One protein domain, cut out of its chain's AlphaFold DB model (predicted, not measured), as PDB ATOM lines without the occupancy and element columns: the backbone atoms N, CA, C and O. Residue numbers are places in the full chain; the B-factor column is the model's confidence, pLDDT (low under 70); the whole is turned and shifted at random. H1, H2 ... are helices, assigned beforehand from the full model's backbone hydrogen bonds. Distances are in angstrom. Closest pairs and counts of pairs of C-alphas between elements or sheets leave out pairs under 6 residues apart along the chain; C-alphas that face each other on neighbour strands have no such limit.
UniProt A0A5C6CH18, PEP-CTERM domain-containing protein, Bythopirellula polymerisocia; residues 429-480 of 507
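What this domain is: This is residues 429 to 480 of the 507 residues of the protein "PEP-CTERM domain-containing protein" of Bythopirellula polymerisocia (UniProt A0A5C6CH18). Little of this domain is regular structure: two short helices, H2 and H1, lie side by side and run opposite ways as a helical hairpin, with loops making up the rest. The link between them loops out past one end of the pair, and residues 429 to 443 wind along one side of it. The printed part has 52 residues, 18 of them in named helices, H1 then H2, with no named strand; its class is all helix. It is compact, with a radius of gyration of the C-alphas of 10.2 A, yet elongated, spanning 35 by 22 by 16 A.

How they stand to each other: Start at H2, residues 466 to 475, which touches H1, residues 444 to 451; their closest C-alphas, those of Trp 472 and Phe 447, are 7.2 A apart. Their lines stand at a shallow tilt of 8 degrees. In H1 and H2 every O i to N i+4 pair is within hydrogen-bond range.

Where its parts are: Find C-alpha 466 at (115.354, 118.519, 75.128); from there H2 runs 14.4 A to C-alpha 475 at (114.098, 117.185, 89.422). H1 begins at C-alpha 444, (121.388, 126.203, 88.619), and measures 10.5 A.

The domain as a whole: Look at Gly 461 and Thr 480 for the two C-alphas farthest apart, 35.5 A. The link from H1 to H2 is long, 14 residues, and the printed part has no cut. Residues 429 to 430, 460 and 480 have pLDDT under 70.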
ATOM      1  N   SER A 429     126.533 105.903  91.432       64.94
ATOM      2  CA  SER A 429     125.275 106.642  91.522       64.94
ATOM      3  C   SER A 429     124.856 106.944  90.092       64.94
ATOM      4  O   SER A 429     125.574 107.650  89.383       64.94
ATOM      5  N   THR A 430     123.794 106.296  89.609       69.44
ATOM      6  CA  THR A 430     123.193 106.688  88.341       69.44
ATOM      7  C   THR A 430     122.814 108.133  88.581       69.44
ATOM      8  O   THR A 430     121.928 108.356  89.411       69.44
ATOM      9  N   GLY A 431     123.594 109.060  88.007       84.06
ATOM     10  CA  GLY A 431     123.586 110.474  88.374       84.06
ATOM     11  C   GLY A 431     122.159 110.938  88.586       84.06
ATOM     12  O   GLY A 431     121.269 110.551  87.817       84.06
ATOM     13  N   LEU A 432     121.929 111.652  89.689       91.31
ATOM     14  CA  LEU A 432     120.607 112.152  90.043       91.31
ATOM     15  C   LEU A 432     119.988 112.762  88.779       91.31
ATOM     16  O   LEU A 432     120.652 113.510  88.076       91.31
ATOM     17  N   ALA A 433     118.773 112.363  88.396       92.69
ATOM     18  CA  ALA A 433     118.225 112.813  87.117       92.69
ATOM     19  C   ALA A 433     118.203 114.350  87.091       92.69
ATOM     20  O   ALA A 433     117.581 114.953  87.959       92.69
ATOM     21  N   GLY A 434     118.892 114.972  86.133       93.69
ATOM     22  CA  GLY A 434     119.086 116.424  86.091       93.69
ATOM     23  C   GLY A 434     120.392 116.955  86.699       93.69
ATOM     24  O   GLY A 434     120.638 118.139  86.531       93.69
ATOM     25  N   ASP A 435     121.216 116.122  87.336       95.38
ATOM     26  CA  ASP A 435     122.575 116.438  87.805       95.38
ATOM     27  C   ASP A 435     123.555 116.295  86.628       95.38
ATOM     28  O   ASP A 435     123.930 115.194  86.209       95.38
ATOM     29  N   PHE A 436     123.887 117.422  86.013       94.50
ATOM     30  CA  PHE A 436     124.703 117.501  84.804       94.50
ATOM     31  C   PHE A 436     126.139 117.936  85.075       94.50
ATOM     32  O   PHE A 436     126.938 117.972  84.128       94.50
ATOM     33  N   ASP A 437     126.490 118.315  86.301       94.38
ATOM     34  CA  ASP A 437     127.886 118.550  86.683       94.38
ATOM     35  C   ASP A 437     128.476 117.476  87.618       94.38
ATOM     36  O   ASP A 437     129.704 117.405  87.759       94.38
ATOM     37  N   GLY A 438     127.643 116.545  88.084       93.19
ATOM     38  CA  GLY A 438     128.017 115.328  88.795       93.19
ATOM     39  C   GLY A 438     128.304 115.547  90.278       93.19
ATOM     40  O   GLY A 438     129.050 114.750  90.866       93.19
ATOM     41  N   ASP A 439     127.791 116.621  90.876       93.94
ATOM     42  CA  ASP A 439     128.038 116.955  92.280       93.94
ATOM     43  C   ASP A 439     126.982 116.401  93.264       93.94
ATOM     44  O   ASP A 439     127.195 116.428  94.485       93.94
ATOM     45  N   ASN A 440     125.973 115.691  92.746       92.62
ATOM     46  CA  ASN A 440     124.858 115.050  93.449       92.62
ATOM     47  C   ASN A 440     123.784 116.002  93.996       92.62
ATOM     48  O   ASN A 440     123.031 115.598  94.897       92.62
ATOM     49  N   ASP A 441     123.655 117.214  93.464       93.69
ATOM     50  CA  ASP A 441     122.425 117.992  93.584       93.69
ATOM     51  C   ASP A 441     121.812 118.349  92.212       93.69
ATOM     52  O   ASP A 441     122.270 117.876  91.180       93.69
ATOM     53  N   VAL A 442     120.624 118.971  92.212       95.12
ATOM     54  CA  VAL A 442     119.981 119.466  90.980       95.12
ATOM     55  C   VAL A 442     119.681 120.936  91.181       95.12
ATOM     56  O   VAL A 442     118.668 121.301  91.798       95.12
ATOM     57  N   ASP A 443     120.555 121.788  90.667       95.25
ATOM     58  CA  ASP A 443     120.535 123.217  90.896       95.25
ATOM     59  C   ASP A 443     120.746 124.048  89.606       95.25
ATOM     60  O   ASP A 443     120.442 123.630  88.481       95.25
ATOM     61  N   GLY A 444     121.137 125.317  89.755       95.75
ATOM     62  CA  GLY A 444     121.388 126.203  88.619       95.75
ATOM     63  C   GLY A 444     122.705 125.935  87.877       95.75
ATOM     64  O   GLY A 444     122.818 126.323  86.707       95.75
ATOM     65  N   ASN A 445     123.693 125.311  88.520       96.06
ATOM     66  CA  ASN A 445     124.944 124.894  87.895       96.06
ATOM     67  C   ASN A 445     124.716 123.743  86.922       96.06
ATOM     68  O   ASN A 445     125.252 123.810  85.813       96.06
ATOM     69  N   ASP A 446     123.833 122.797  87.240       95.88
ATOM     70  CA  ASP A 446     123.445 121.743  86.299       95.88
ATOM     71  C   ASP A 446     122.837 122.315  85.034       95.88
ATOM     72  O   ASP A 446     123.231 121.979  83.913       95.88
ATOM     73  N   PHE A 447     121.919 123.270  85.195       95.81
ATOM     74  CA  PHE A 447     121.321 123.956  84.060       95.81
ATOM     75  C   PHE A 447     122.382 124.658  83.206       95.81
ATOM     76  O   PHE A 447     122.322 124.626  81.974       95.81
ATOM     77  N   LEU A 448     123.381 125.273  83.842       95.75
ATOM     78  CA  LEU A 448     124.495 125.908  83.145       95.75
ATOM     79  C   LEU A 448     125.419 124.885  82.462       95.75
ATOM     80  O   LEU A 448     125.928 125.168  81.373       95.75
ATOM     81  N   SER A 449     125.627 123.714  83.067       94.75
ATOM     82  CA  SER A 449     126.372 122.586  82.495       94.75
ATOM     83  C   SER A 449     125.668 122.064  81.238       94.75
ATOM     84  O   SER A 449     126.279 121.995  80.164       94.75
ATOM     85  N   TRP A 450     124.350 121.856  81.312       94.81
ATOM     86  CA  TRP A 450     123.503 121.533  80.162       94.81
ATOM     87  C   TRP A 450     123.608 122.594  79.063       94.81
ATOM     88  O   TRP A 450     123.945 122.255  77.932       94.81
ATOM     89  N   GLN A 451     123.456 123.888  79.379       94.31
ATOM     90  CA  GLN A 451     123.576 124.980  78.394       94.31
ATOM     91  C   GLN A 451     124.933 125.027  77.674       94.31
ATOM     92  O   GLN A 451     125.035 125.580  76.575       94.31
ATOM     93  N   ARG A 452     125.986 124.484  78.292       93.75
ATOM     94  CA  ARG A 452     127.339 124.409  77.721       93.75
ATOM     95  C   ARG A 452     127.575 123.153  76.884       93.75
ATOM     96  O   ARG A 452     128.648 123.032  76.296       93.75
ATOM     97  N   GLY A 453     126.585 122.273  76.771       92.56
ATOM     98  CA  GLY A 453     126.661 121.055  75.971       92.56
ATOM     99  C   GLY A 453     127.050 119.800  76.733       92.56
ATOM    100  O   GLY A 453     127.238 118.775  76.087       92.56
ATOM    101  N   ASN A 454     127.099 119.833  78.067       91.62
ATOM    102  CA  ASN A 454     127.361 118.648  78.896       91.62
ATOM    103  C   ASN A 454     126.095 117.797  79.119       91.62
ATOM    104  O   ASN A 454     125.913 117.188  80.163       91.62
ATOM    105  N   SER A 455     125.191 117.788  78.142       91.62
ATOM    106  CA  SER A 455     123.968 116.988  78.154       91.62
ATOM    107  C   SER A 455     124.352 115.510  77.978       91.62
ATOM    108  O   SER A 455     124.947 115.199  76.940       91.62
ATOM    109  N   PRO A 456     124.034 114.593  78.913       87.81
ATOM    110  CA  PRO A 456     124.389 113.174  78.793       87.81
ATOM    111  C   PRO A 456     123.868 112.524  77.506       87.81
ATOM    112  O   PRO A 456     124.555 111.700  76.904       87.81
ATOM    113  N   ASN A 457     122.692 112.950  77.035       87.31
ATOM    114  CA  ASN A 457     122.097 112.477  75.783       87.31
ATOM    115  C   ASN A 457     122.293 113.469  74.619       87.31
ATOM    116  O   ASN A 457     121.566 113.431  73.621       87.31
ATOM    117  N   GLY A 458     123.243 114.399  74.741       84.50
ATOM    118  CA  GLY A 458     123.579 115.354  73.691       84.50
ATOM    119  C   GLY A 458     124.220 114.671  72.481       84.50
ATOM    120  O   GLY A 458     125.089 113.813  72.613       84.50
ATOM    121  N   VAL A 459     123.831 115.077  71.270       76.81
ATOM    122  CA  VAL A 459     124.538 114.641  70.057       76.81
ATOM    123  C   VAL A 459     125.841 115.442  69.962       76.81
ATOM    124  O   VAL A 459     125.793 116.668  70.090       76.81
ATOM    125  N   PRO A 460     127.005 114.819  69.697       69.88
ATOM    126  CA  PRO A 460     128.252 115.551  69.494       69.88
ATOM    127  C   PRO A 460     128.087 116.665  68.446       69.88
ATOM    128  O   PRO A 460     127.771 116.407  67.285       69.88
ATOM    129  N   GLY A 461     128.267 117.920  68.866       73.69
ATOM    130  CA  GLY A 461     128.087 119.107  68.017       73.69
ATOM    131  C   GLY A 461     126.674 119.714  67.995       73.69
ATOM    132  O   GLY A 461     126.498 120.776  67.399       73.69
ATOM    133  N   VAL A 462     125.689 119.099  68.661       70.62
ATOM    134  CA  VAL A 462     124.339 119.648  68.894       70.62
ATOM    135  C   VAL A 462     124.128 119.723  70.406       70.62
ATOM    136  O   VAL A 462     123.663 118.796  71.060       70.62
ATOM    137  N   SER A 463     124.580 120.838  70.962       71.12
ATOM    138  CA  SER A 463     124.982 121.023  72.353       71.12
ATOM    139  C   SER A 463     123.867 121.072  73.407       71.12
ATOM    140  O   SER A 463     124.016 121.867  74.316       71.12
ATOM    141  N   VAL A 464     122.764 120.323  73.310       86.94
ATOM    142  CA  VAL A 464     121.736 120.179  74.374       86.94
ATOM    143  C   VAL A 464     120.644 119.194  73.924       86.94
ATOM    144  O   VAL A 464     120.155 119.296  72.797       86.94
ATOM    145  N   SER A 465     120.200 118.288  74.798       92.44
ATOM    146  CA  SER A 465     119.001 117.459  74.585       92.44
ATOM    147  C   SER A 465     117.775 118.092  75.255       92.44
ATOM    148  O   SER A 465     117.844 118.589  76.380       92.44
ATOM    149  N   ALA A 466     116.630 118.072  74.564       93.38
ATOM    150  CA  ALA A 466     115.354 118.519  75.128       93.38
ATOM    151  C   ALA A 466     114.799 117.543  76.183       93.38
ATOM    152  O   ALA A 466     114.034 117.969  77.045       93.38
ATOM    153  N   ALA A 467     115.176 116.261  76.113       94.38
ATOM    154  CA  ALA A 467     114.809 115.271  77.125       94.38
ATOM    155  C   ALA A 467     115.521 115.575  78.451       94.38
ATOM    156  O   ALA A 467     114.868 115.676  79.480       94.38
ATOM    157  N   ASP A 468     116.818 115.868  78.385       94.50
ATOM    158  CA  ASP A 468     117.653 116.198  79.543       94.50
ATOM    159  C   ASP A 468     117.148 117.491  80.213       94.50
ATOM    160  O   ASP A 468     117.017 117.572  81.430       94.50
ATOM    161  N   LEU A 469     116.724 118.488  79.426       95.12
ATOM    162  CA  LEU A 469     116.071 119.677  79.986       95.12
ATOM    163  C   LEU A 469     114.792 119.336  80.766       95.12
ATOM    164  O   LEU A 469     114.527 119.945  81.800       95.12
ATOM    165  N   ALA A 470     113.977 118.409  80.257       95.06
ATOM    166  CA  ALA A 470     112.753 117.992  80.931       95.06
ATOM    167  C   ALA A 470     113.054 117.216  82.223       95.06
ATOM    168  O   ALA A 470     112.333 117.393  83.206       95.06
ATOM    169  N   GLU A 471     114.127 116.419  82.247       94.56
ATOM    170  CA  GLU A 471     114.621 115.752  83.459       94.56
ATOM    171  C   GLU A 471     115.062 116.771  84.511       94.56
ATOM    172  O   GLU A 471     114.550 116.738  85.632       94.56
ATOM    173  N   TRP A 472     115.891 117.751  84.133       95.88
ATOM    174  CA  TRP A 472     116.286 118.837  85.035       95.88
ATOM    175  C   TRP A 472     115.077 119.621  85.547       95.88
ATOM    176  O   TRP A 472     114.965 119.860  86.740       95.88
ATOM    177  N   GLN A 473     114.108 119.966  84.694       94.94
ATOM    178  CA  GLN A 473     112.892 120.666  85.136       94.94
ATOM    179  C   GLN A 473     112.033 119.841  86.104       94.94
ATOM    180  O   GLN A 473     111.342 120.417  86.944       94.94
ATOM    181  N   GLY A 474     112.030 118.515  85.958       94.75
ATOM    182  CA  GLY A 474     111.297 117.608  86.836       94.75
ATOM    183  C   GLY A 474     111.971 117.415  88.194       94.75
ATOM    184  O   GLY A 474     111.273 117.274  89.199       94.75
ATOM    185  N   ALA A 475     113.304 117.423  88.222       94.44
ATOM    186  CA  ALA A 475     114.098 117.185  89.422       94.44
ATOM    187  C   ALA A 475     114.511 118.463  90.162       94.44
ATOM    188  O   ALA A 475     114.682 118.421  91.381       94.44
ATOM    189  N   TYR A 476     114.597 119.598  89.460       94.56
ATOM    190  CA  TYR A 476     114.808 120.915  90.046       94.56
ATOM    191  C   TYR A 476     113.588 121.258  90.895       94.56
ATOM    192  O   TYR A 476     112.595 121.838  90.434       94.56
ATOM    193  N   ALA A 477     113.647 120.852  92.162       86.62
ATOM    194  CA  ALA A 477     112.668 121.246  93.147       86.62
ATOM    195  C   ALA A 477     112.650 122.773  93.118       86.62
ATOM    196  O   ALA A 477     113.713 123.381  93.275       86.62
ATOM    197  N   PRO A 478     111.489 123.417  92.891       77.62
ATOM    198  CA  PRO A 478     111.427 124.857  92.973       77.62
ATOM    199  C   PRO A 478     111.943 125.181  94.360       77.62
ATOM    200  O   PRO A 478     111.276 124.845  95.343       77.62
ATOM    201  N   LEU A 479     113.145 125.775  94.428       71.19
ATOM    202  CA  LEU A 479     113.625 126.413  95.634       71.19
ATOM    203  C   LEU A 479     112.425 127.232  96.039       71.19
ATOM    204  O   LEU A 479     112.014 128.137  95.300       71.19
ATOM    205  N   THR A 480     111.766 126.822  97.123       67.00
ATOM    206  CA  THR A 480     110.747 127.636  97.743       67.00
ATOM    207  C   THR A 480     111.560 128.827  98.154       67.00
ATOM    208  O   THR A 480     112.209 128.802  99.199       67.00
TER     209      THR A 480